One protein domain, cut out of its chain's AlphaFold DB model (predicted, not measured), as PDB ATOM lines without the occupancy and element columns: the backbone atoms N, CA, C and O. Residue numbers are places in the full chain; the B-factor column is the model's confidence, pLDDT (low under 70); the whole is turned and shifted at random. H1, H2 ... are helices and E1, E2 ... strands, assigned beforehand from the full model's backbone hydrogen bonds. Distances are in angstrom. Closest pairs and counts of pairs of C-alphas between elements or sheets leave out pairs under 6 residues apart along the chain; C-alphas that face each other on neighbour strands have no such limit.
ATOM      1  N   PRO A   4      -4.636 -41.084 -37.043       79.44
ATOM      2  CA  PRO A   4      -5.502 -41.042 -38.226       79.44
ATOM      3  C   PRO A   4      -4.749 -41.301 -39.535       79.44
ATOM      4  O   PRO A   4      -5.336 -41.785 -40.495       79.44
ATOM      5  N   GLU A   5      -3.452 -40.992 -39.574       79.94
ATOM      6  CA  GLU A   5      -2.618 -41.154 -40.766       79.94
ATOM      7  C   GLU A   5      -2.209 -42.614 -41.002       79.94
ATOM      8  O   GLU A   5      -1.801 -42.951 -42.108       79.94
ATOM      9  N   PHE A   6      -2.372 -43.498 -40.010       73.88
ATOM     10  CA  PHE A   6      -2.138 -44.937 -40.171       73.88
ATOM     11  C   PHE A   6      -3.148 -45.604 -41.123       73.88
ATOM     12  O   PHE A   6      -2.892 -46.689 -41.635       73.88
ATOM     13  N   PHE A   7      -4.281 -44.942 -41.368       78.19
ATOM     14  CA  PHE A   7      -5.321 -45.383 -42.300       78.19
ATOM     15  C   PHE A   7      -5.200 -44.729 -43.686       78.19
ATOM     16  O   PHE A   7      -6.082 -44.895 -44.525       78.19
ATOM     17  N   ASN A   8      -4.130 -43.965 -43.928       83.12
ATOM     18  CA  ASN A   8      -3.790 -43.472 -45.258       83.12
ATOM     19  C   ASN A   8      -2.924 -44.505 -46.002       83.12
ATOM     20  O   ASN A   8      -2.261 -45.321 -45.357       83.12
ATOM     21  N   PRO A   9      -2.858 -44.436 -47.348       81.69
ATOM     22  CA  PRO A   9      -1.944 -45.261 -48.129       81.69
ATOM     23  C   PRO A   9      -0.509 -45.179 -47.608       81.69
ATOM     24  O   PRO A   9      -0.051 -44.122 -47.152       81.69
ATOM     25  N   ARG A  10       0.217 -46.296 -47.700       80.69
ATOM     26  CA  ARG A  10       1.547 -46.445 -47.104       80.69
ATOM     27  C   ARG A  10       2.517 -45.371 -47.588       80.69
ATOM     28  O   ARG A  10       3.299 -44.866 -46.786       80.69
ATOM     29  N   GLU A  11       2.458 -44.994 -48.862       81.25
ATOM     30  CA  GLU A  11       3.297 -43.927 -49.419       81.25
ATOM     31  C   GLU A  11       3.099 -42.581 -48.712       81.25
ATOM     32  O   GLU A  11       4.078 -41.905 -48.385       81.25
ATOM     33  N   ALA A  12       1.847 -42.211 -48.416       83.50
ATOM     34  CA  ALA A  12       1.535 -40.979 -47.701       83.50
ATOM     35  C   ALA A  12       2.119 -41.019 -46.286       83.50
ATOM     36  O   ALA A  12       2.775 -40.074 -45.859       83.50
ATOM     37  N   TRP A  13       1.962 -42.146 -45.589       79.25
ATOM     38  CA  TRP A  13       2.520 -42.335 -44.252       79.25
ATOM     39  C   TRP A  13       4.058 -42.271 -44.238       79.25
ATOM     40  O   TRP A  13       4.652 -41.592 -43.400       79.25
ATOM     41  N   MET A  14       4.716 -42.912 -45.212       82.19
ATOM     42  CA  MET A  14       6.179 -42.930 -45.358       82.19
ATOM     43  C   MET A  14       6.784 -41.552 -45.664       82.19
ATOM     44  O   MET A  14       7.975 -41.338 -45.422       82.19
ATOM     45  N   ALA A  15       5.992 -40.610 -46.183       87.19
ATOM     46  CA  ALA A  15       6.433 -39.240 -46.441       87.19
ATOM     47  C   ALA A  15       6.575 -38.396 -45.159       87.19
ATOM     48  O   ALA A  15       7.194 -37.326 -45.186       87.19
ATOM     49  N   HIS A  16       6.031 -38.859 -44.032       84.75
ATOM     50  CA  HIS A  16       6.034 -38.134 -42.768       84.75
ATOM     51  C   HIS A  16       7.122 -38.627 -41.803       84.75
ATOM     52  O   HIS A  16       7.586 -39.765 -41.840       84.75
ATOM     53  N   LYS A  17       7.546 -37.739 -40.896       86.19
ATOM     54  CA  LYS A  17       8.428 -38.068 -39.770       86.19
ATOM     55  C   LYS A  17       7.699 -37.764 -38.474       86.19
ATOM     56  O   LYS A  17       7.356 -36.610 -38.218       86.19
ATOM     57  N   TYR A  18       7.512 -38.784 -37.649       82.94
ATOM     58  CA  TYR A  18       6.888 -38.644 -36.338       82.94
ATOM     59  C   TYR A  18       7.956 -38.684 -35.252       82.94
ATOM     60  O   TYR A  18       8.886 -39.488 -35.304       82.94
ATOM     61  N   THR A  19       7.820 -37.807 -34.263       86.25
ATOM     62  CA  THR A  19       8.674 -37.787 -33.075       86.25
ATOM     63  C   THR A  19       7.797 -37.729 -31.834       86.25
ATOM     64  O   THR A  19       6.716 -37.138 -31.847       86.25
ATOM     65  N   ALA A  20       8.256 -38.390 -30.777       84.12
ATOM     66  CA  ALA A  20       7.684 -38.304 -29.446       84.12
ATOM     67  C   ALA A  20       8.834 -38.025 -28.479       84.12
ATOM     68  O   ALA A  20       9.856 -38.711 -28.517       84.12
ATOM     69  N   GLU A  21       8.671 -37.014 -27.636       89.75
ATOM     70  CA  GLU A  21       9.648 -36.660 -26.612       89.75
ATOM     71  C   GLU A  21       9.113 -37.080 -25.246       89.75
ATOM     72  O   GLU A  21       7.968 -36.788 -24.894       89.75
ATOM     73  N   LEU A  22       9.943 -37.788 -24.480       87.81
ATOM     74  CA  LEU A  22       9.603 -38.267 -23.147       87.81
ATOM     75  C   LEU A  22      10.617 -37.745 -22.132       87.81
ATOM     76  O   LEU A  22      11.803 -38.058 -22.210       87.81
ATOM     77  N   THR A  23      10.134 -37.008 -21.135       91.50
ATOM     78  CA  THR A  23      10.951 -36.579 -19.996       91.50
ATOM     79  C   THR A  23      10.850 -37.603 -18.870       91.50
ATOM     80  O   THR A  23       9.821 -37.704 -18.197       91.50
ATOM     81  N   ILE A  24      11.931 -38.348 -18.630       91.31
ATOM     82  CA  ILE A  24      12.016 -39.323 -17.536       91.31
ATOM     83  C   ILE A  24      12.529 -38.610 -16.280       91.31
ATOM     84  O   ILE A  24      13.714 -38.318 -16.150       91.31
ATOM     85  N   THR A  25      11.620 -38.298 -15.359       93.94
ATOM     86  CA  THR A  25      11.971 -37.710 -14.055       93.94
ATOM     87  C   THR A  25      12.287 -38.797 -13.031       93.94
ATOM     88  O   THR A  25      11.842 -39.936 -13.179       93.94
ATOM     89  N   GLN A  26      12.966 -38.435 -11.936       93.25
ATOM     90  CA  GLN A  26      13.205 -39.362 -10.822       93.25
ATOM     91  C   GLN A  26      11.897 -39.971 -10.298       93.25
ATOM     92  O   GLN A  26      11.809 -41.173 -10.101       93.25
ATOM     93  N   ALA A  27      10.829 -39.172 -10.198       93.62
ATOM     94  CA  ALA A  27       9.523 -39.658  -9.763       93.62
ATOM     95  C   ALA A  27       8.890 -40.682 -10.730       93.62
ATOM     96  O   ALA A  27       8.092 -41.511 -10.298       93.62
ATOM     97  N   VAL A  28       9.195 -40.623 -12.032       92.12
ATOM     98  CA  VAL A  28       8.783 -41.657 -13.001       92.12
ATOM     99  C   VAL A  28       9.613 -42.922 -12.800       92.12
ATOM    100  O   VAL A  28       9.041 -44.007 -12.749       92.12
ATOM    101  N   ALA A  29      10.930 -42.776 -12.639       94.31
ATOM    102  CA  ALA A  29      11.834 -43.895 -12.396       94.31
ATOM    103  C   ALA A  29      11.478 -44.640 -11.098       94.31
ATOM    104  O   ALA A  29      11.268 -45.849 -11.131       94.31
ATOM    105  N   ASP A  30      11.275 -43.927  -9.989       94.50
ATOM    106  CA  ASP A  30      10.942 -44.505  -8.678       94.50
ATOM    107  C   ASP A  30       9.614 -45.280  -8.673       94.50
ATOM    108  O   ASP A  30       9.446 -46.225  -7.903       94.50
ATOM    109  N   ARG A  31       8.659 -44.884  -9.529       93.12
ATOM    110  CA  ARG A  31       7.366 -45.572  -9.700       93.12
ATOM    111  C   ARG A  31       7.405 -46.708 -10.719       93.12
ATOM    112  O   ARG A  31       6.417 -47.435 -10.829       93.12
ATOM    113  N   SER A  32       8.482 -46.841 -11.490       94.88
ATOM    114  CA  SER A  32       8.604 -47.896 -12.495       94.88
ATOM    115  C   SER A  32       8.624 -49.279 -11.843       94.88
ATOM    116  O   SER A  32       9.026 -49.430 -10.691       94.88
ATOM    117  N   HIS A  33       8.201 -50.291 -12.594       94.81
ATOM    118  CA  HIS A  33       8.330 -51.689 -12.197       94.81
ATOM    119  C   HIS A  33       9.587 -52.254 -12.854       94.81
ATOM    120  O   HIS A  33       9.673 -52.291 -14.076       94.81
ATOM    121  N   GLY A  34      10.588 -52.620 -12.058       94.94
ATOM    122  CA  GLY A  34      11.874 -53.131 -12.525       94.94
ATOM    123  C   GLY A  34      12.696 -52.140 -13.351       94.94
ATOM    124  O   GLY A  34      13.523 -52.570 -14.148       94.94
ATOM    125  N   GLY A  35      12.468 -50.828 -13.247       95.62
ATOM    126  CA  GLY A  35      13.281 -49.847 -13.972       95.62
ATOM    127  C   GLY A  35      12.923 -49.716 -15.448       95.62
ATOM    128  O   GLY A  35      13.789 -49.411 -16.266       95.62
ATOM    129  N   VAL A  36      11.670 -49.995 -15.823       95.38
ATOM    130  CA  VAL A  36      11.228 -49.913 -17.221       95.38
ATOM    131  C   VAL A  36       9.938 -49.117 -17.389       95.38
ATOM    132  O   VAL A  36       9.079 -49.074 -16.506       95.38
ATOM    133  N   ILE A  37       9.801 -48.498 -18.559       93.06
ATOM    134  CA  ILE A  37       8.573 -47.853 -19.025       93.06
ATOM    135  C   ILE A  37       7.949 -48.756 -20.077       93.06
ATOM    136  O   ILE A  37       8.563 -49.028 -21.107       93.06
ATOM    137  N   TYR A  38       6.728 -49.206 -19.823       91.81
ATOM    138  CA  TYR A  38       5.975 -50.030 -20.759       91.81
ATOM    139  C   TYR A  38       5.233 -49.161 -21.766       91.81
ATOM    140  O   TYR A  38       4.686 -48.116 -21.415       91.81
ATOM    141  N   TYR A  39       5.183 -49.617 -23.010       88.50
ATOM    142  CA  TYR A  39       4.348 -49.026 -24.044       88.50
ATOM    143  C   TYR A  39       3.642 -50.128 -24.825       88.50
ATOM    144  O   TYR A  39       4.152 -51.238 -24.985       88.50
ATOM    145  N   PHE A  40       2.448 -49.818 -25.307       86.62
ATOM    146  CA  PHE A  40       1.636 -50.723 -26.103       86.62
ATOM    147  C   PHE A  40       1.007 -49.956 -27.255       86.62
ATOM    148  O   PHE A  40       0.837 -48.738 -27.198       86.62
ATOM    149  N   CYS A  41       0.675 -50.681 -28.313       80.88
ATOM    150  CA  CYS A  41      -0.142 -50.144 -29.380       80.88
ATOM    151  C   CYS A  41      -1.614 -50.330 -29.012       80.88
ATOM    152  O   CYS A  41      -2.044 -51.451 -28.753       80.88
ATOM    153  N   HIS A  42      -2.398 -49.253 -29.002       78.38
ATOM    154  CA  HIS A  42      -3.835 -49.337 -28.722       78.38
ATOM    155  C   HIS A  42      -4.673 -49.735 -29.947       78.38
ATOM    156  O   HIS A  42      -5.877 -49.912 -29.815       78.38
ATOM    157  N   ILE A  43      -4.058 -49.876 -31.128       76.25
ATOM    158  CA  ILE A  43      -4.729 -50.340 -32.357       76.25
ATOM    159  C   ILE A  43      -4.294 -51.749 -32.789       76.25
ATOM    160  O   ILE A  43      -5.068 -52.448 -33.439       76.25
ATOM    161  N   HIS A  44      -3.100 -52.204 -32.392       75.56
ATOM    162  CA  HIS A  44      -2.593 -53.547 -32.690       75.56
ATOM    163  C   HIS A  44      -2.555 -54.399 -31.419       75.56
ATOM    164  O   HIS A  44      -1.728 -54.188 -30.531       75.56
ATOM    165  N   SER A  45      -3.429 -55.407 -31.353       75.56
ATOM    166  CA  SER A  45      -3.477 -56.355 -30.229       75.56
ATOM    167  C   SER A  45      -2.117 -57.004 -29.966       75.56
ATOM    168  O   SER A  45      -1.441 -57.429 -30.902       75.56
ATOM    169  N   LYS A  46      -1.756 -57.149 -28.683       76.06
ATOM    170  CA  LYS A  46      -0.532 -57.825 -28.210       76.06
ATOM    171  C   LYS A  46       0.789 -57.182 -28.682       76.06
ATOM    172  O   LYS A  46       1.861 -57.704 -28.386       76.06
ATOM    173  N   MET A  47       0.748 -56.023 -29.349       82.50
ATOM    174  CA  MET A  47       1.945 -55.252 -29.681       82.50
ATOM    175  C   MET A  47       2.347 -54.398 -28.478       82.50
ATOM    176  O   MET A  47       1.709 -53.393 -28.161       82.50
ATOM    177  N   SER A  48       3.414 -54.810 -27.803       88.19
ATOM    178  CA  SER A  48       3.937 -54.133 -26.619       88.19
ATOM    179  C   SER A  48       5.458 -54.120 -26.610       88.19
ATOM    180  O   SER A  48       6.109 -54.889 -27.318       88.19
ATOM    181  N   GLY A  49       6.022 -53.218 -25.822       89.94
ATOM    182  CA  GLY A  49       7.451 -53.111 -25.613       89.94
ATOM    183  C   GLY A  49       7.771 -52.395 -24.311       89.94
ATOM    184  O   GLY A  49       6.887 -51.979 -23.556       89.94
ATOM    185  N   LYS A  50       9.069 -52.269 -24.047       92.38
ATOM    186  CA  LYS A  50       9.585 -51.567 -22.877       92.38
ATOM    187  C   LYS A  50      10.787 -50.707 -23.232       92.38
ATOM    188  O   LYS A  50      11.595 -51.076 -24.080       92.38
ATOM    189  N   ILE A  51      10.906 -49.583 -22.543       92.81
ATOM    190  CA  ILE A  51      12.077 -48.712 -22.541       92.81
ATOM    191  C   ILE A  51      12.783 -48.935 -21.207       92.81
ATOM    192  O   ILE A  51      12.171 -48.773 -20.152       92.81
ATOM    193  N   VAL A  52      14.055 -49.330 -21.250       95.38
ATOM    194  CA  VAL A  52      14.872 -49.511 -20.043       95.38
ATOM    195  C   VAL A  52      15.357 -48.150 -19.563       95.38
ATOM    196  O   VAL A  52      15.922 -47.380 -20.339       95.38
ATOM    197  N   ILE A  53      15.119 -47.851 -18.287       95.81
ATOM    198  CA  ILE A  53      15.632 -46.649 -17.641       95.81
ATOM    199  C   ILE A  53      17.053 -46.952 -17.182       95.81
ATOM    200  O   ILE A  53      17.272 -47.852 -16.372       95.81
ATOM    201  N   ASN A  54      18.008 -46.174 -17.682       95.00
ATOM    202  CA  ASN A  54      19.390 -46.227 -17.229       95.00
ATOM    203  C   ASN A  54      19.714 -45.002 -16.372       95.00
ATOM    204  O   ASN A  54      19.185 -43.909 -16.589       95.00
ATOM    205  N   THR A  55      20.606 -45.180 -15.408       92.38
ATOM    206  CA  THR A  55      21.256 -44.099 -14.666       92.38
ATOM    207  C   THR A  55      22.274 -43.373 -15.550       92.38
ATOM    208  O   THR A  55      22.607 -43.801 -16.656       92.38
ATOM    209  N   VAL A  56      22.794 -42.245 -15.058       90.88
ATOM    210  CA  VAL A  56      23.765 -41.405 -15.788       90.88
ATOM    211  C   VAL A  56      25.070 -42.125 -16.143       90.88
ATOM    212  O   VAL A  56      25.747 -41.730 -17.087       90.88
ATOM    213  N   ASP A  57      25.420 -43.180 -15.407       93.88
ATOM    214  CA  ASP A  57      26.591 -44.029 -15.649       93.88
ATOM    215  C   ASP A  57      26.315 -45.182 -16.637       93.88
ATOM    216  O   ASP A  57      27.208 -45.977 -16.927       93.88
ATOM    217  N   GLY A  58      25.094 -45.269 -17.176       92.50
ATOM    218  CA  GLY A  58      24.680 -46.283 -18.142       92.50
ATOM    219  C   GLY A  58      24.257 -47.617 -17.528       92.50
ATOM    220  O   GLY A  58      23.901 -48.527 -18.279       92.50
ATOM    221  N   THR A  59      24.269 -47.753 -16.199       94.62
ATOM    222  CA  THR A  59      23.714 -48.938 -15.534       94.62
ATOM    223  C   THR A  59      22.189 -48.877 -15.483       94.62
ATOM    224  O   THR A  59      21.577 -47.832 -15.701       94.62
ATOM    225  N   ARG A  60      21.545 -50.025 -15.269       94.38
ATOM    226  CA  ARG A  60      20.087 -50.101 -15.191       94.38
ATOM    227  C   ARG A  60      19.606 -49.476 -13.883       94.38
ATOM    228  O   ARG A  60      20.156 -49.763 -12.824       94.38
ATOM    229  N   PHE A  61      18.566 -48.651 -13.955       95.62
ATOM    230  CA  PHE A  61      17.911 -48.130 -12.763       95.62
ATOM    231  C   PHE A  61      17.128 -49.242 -12.056       95.62
ATOM    232  O   PHE A  61      16.312 -49.916 -12.680       95.62
ATOM    233  N   GLU A  62      17.329 -49.391 -10.749       95.50
ATOM    234  CA  GLU A  62      16.650 -50.395  -9.926       95.50
ATOM    235  C   GLU A  62      15.718 -49.696  -8.917       95.50
ATOM    236  O   GLU A  62      16.197 -49.110  -7.942       95.50
ATOM    237  N   PRO A  63      14.388 -49.697  -9.136       94.12
ATOM    238  CA  PRO A  63      13.436 -49.057  -8.232       94.12
ATOM    239  C   PRO A  63      13.303 -49.829  -6.914       94.12
ATOM    240  O   PRO A  63      13.091 -51.039  -6.898       94.12
ATOM    241  N   THR A  64      13.309 -49.110  -5.791       94.19
ATOM    242  CA  THR A  64      13.176 -49.721  -4.456       94.19
ATOM    243  C   THR A  64      11.766 -50.249  -4.172       94.19
ATOM    244  O   THR A  64      11.615 -51.247  -3.474       94.19
ATOM    245  N   LEU A  65      10.723 -49.574  -4.673       92.38
ATOM    246  CA  LEU A  65       9.326 -49.919  -4.367       92.38
ATOM    247  C   LEU A  65       8.828 -51.130  -5.162       92.38
ATOM    248  O   LEU A  65       8.135 -51.979  -4.611       92.38
ATOM    249  N   ASN A  66       9.187 -51.205  -6.443       94.00
ATOM    250  CA  ASN A  66       8.717 -52.230  -7.370       94.00
ATOM    251  C   ASN A  66       9.905 -52.830  -8.142       94.00
ATOM    252  O   ASN A  66      10.024 -52.583  -9.340       94.00
ATOM    253  N   PRO A  67      10.798 -53.602  -7.502       93.94
ATOM    254  CA  PRO A  67      12.045 -54.065  -8.127       93.94
ATOM    255  C   PRO A  67      11.833 -55.067  -9.273       93.94
ATOM    256  O   PRO A  67      12.730 -55.296 -10.076       93.94
ATOM    257  N   THR A  68      10.649 -55.670  -9.374       94.69
ATOM    258  CA  THR A  68      10.345 -56.691 -10.383       94.69
ATOM    259  C   THR A  68       9.605 -56.084 -11.572       94.69
ATOM    260  O   THR A  68       8.645 -55.334 -11.392       94.69
ATOM    261  N   GLU A  69      10.023 -56.442 -12.789       93.69
ATOM    262  CA  GLU A  69       9.273 -56.139 -14.011       93.69
ATOM    263  C   GLU A  69       7.889 -56.815 -14.004       93.69
ATOM    264  O   GLU A  69       7.736 -57.957 -13.572       93.69
ATOM    265  N   LEU A  70       6.888 -56.127 -14.548       90.50
ATOM    266  CA  LEU A  70       5.631 -56.736 -14.970       90.50
ATOM    267  C   LEU A  70       5.838 -57.609 -16.210       90.50
ATOM    268  O   LEU A  70       6.672 -57.314 -17.073       90.50
ATOM    269  N   GLU A  71       5.030 -58.660 -16.303       88.38
ATOM    270  CA  GLU A  71       4.989 -59.540 -17.465       88.38
ATOM    271  C   GLU A  71       4.427 -58.796 -18.685       88.38
ATOM    272  O   GLU A  71       3.392 -58.128 -18.613       88.38
ATOM    273  N   LEU A  72       5.133 -58.908 -19.811       85.06
ATOM    274  CA  LEU A  72       4.710 -58.390 -21.108       85.06
ATOM    275  C   LEU A  72       4.184 -59.518 -21.988       85.06
ATOM    276  O   LEU A  72       4.565 -60.677 -21.823       85.06
ATOM    277  N   TYR A  73       3.381 -59.155 -22.989       80.81
ATOM    278  CA  TYR A  73       3.020 -60.092 -24.044       80.81
ATOM    279  C   TYR A  73       4.286 -60.655 -24.689       80.81
ATOM    280  O   TYR A  73       5.162 -59.906 -25.132       80.81
ATOM    281  N   SER A  74       4.365 -61.982 -24.749       84.25
ATOM    282  CA  SER A  74       5.464 -62.648 -25.436       84.25
ATOM    283  C   SER A  74       5.459 -62.256 -26.917       84.25
ATOM    284  O   SER A  74       4.395 -62.285 -27.548       84.25
ATOM    285  N   PRO A  75       6.618 -61.889 -27.497       81.75
ATOM    286  CA  PRO A  75       6.710 -61.633 -28.923       81.75
ATOM    287  C   PRO A  75       6.240 -62.850 -29.713       81.75
ATOM    288  O   PRO A  75       6.620 -63.983 -29.417       81.75
TER     289      PRO A  75
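AT A GLANCE: This is residues 4 to 75 of the 257 residues of the protein "Hypothetical protein" of Phaeocystis antarctica (UniProt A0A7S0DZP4). With little regular structure, the domain is a loose, elongated frame: hairpin E1-E2 in the middle, short helices H1 and H2 at one end, helix H3 and much of the unnamed stretch 53 to 75 towards the other. The 72 printed residues run H1, H2, H3, E1, E2, a mixed class with 25 residues in named elements; the radius of gyration of the C-alphas is 15.8 A and the spans 46 by 26 by 18 A.

IN THESE COORDINATES: H1 is residues 4 to 7, from C-alpha 4 at (-5.502, -41.042, -38.226). H2 is 10 to 14, H3 26 to 31. E1, 36 to 40, measures 13.1 A; E2, 48 to 52, 13.6 A, ending at C-alpha 52 (14.872, -49.511, -20.043).

HOW THE PARTS SIT: E1 and E2 are antiparallel at 158 degrees, with N 37 and O 51 2.9 A apart, within hydrogen-bond range. The closest C-alphas of H3 and E1, Ala 29 and Val 36, are 7.7 A apart. H1 and H2 are close but not clearly touching: their closest C-alphas, Glu 5 and Trp 13, are 6.3 A apart. H2 and H3 are apart. The O i to N i+4 pair of H2 is within hydrogen-bond range, in H3 1 of 2; H1 is too short for one.

THE WHOLE: The farthest C-alphas, Pro 9 and Thr 64, are 46.4 A apart. The printed part has no cut; H2 to H3 is a long link, and residues 17 to 23 stand free. No printed residue is under 70 in pLDDT.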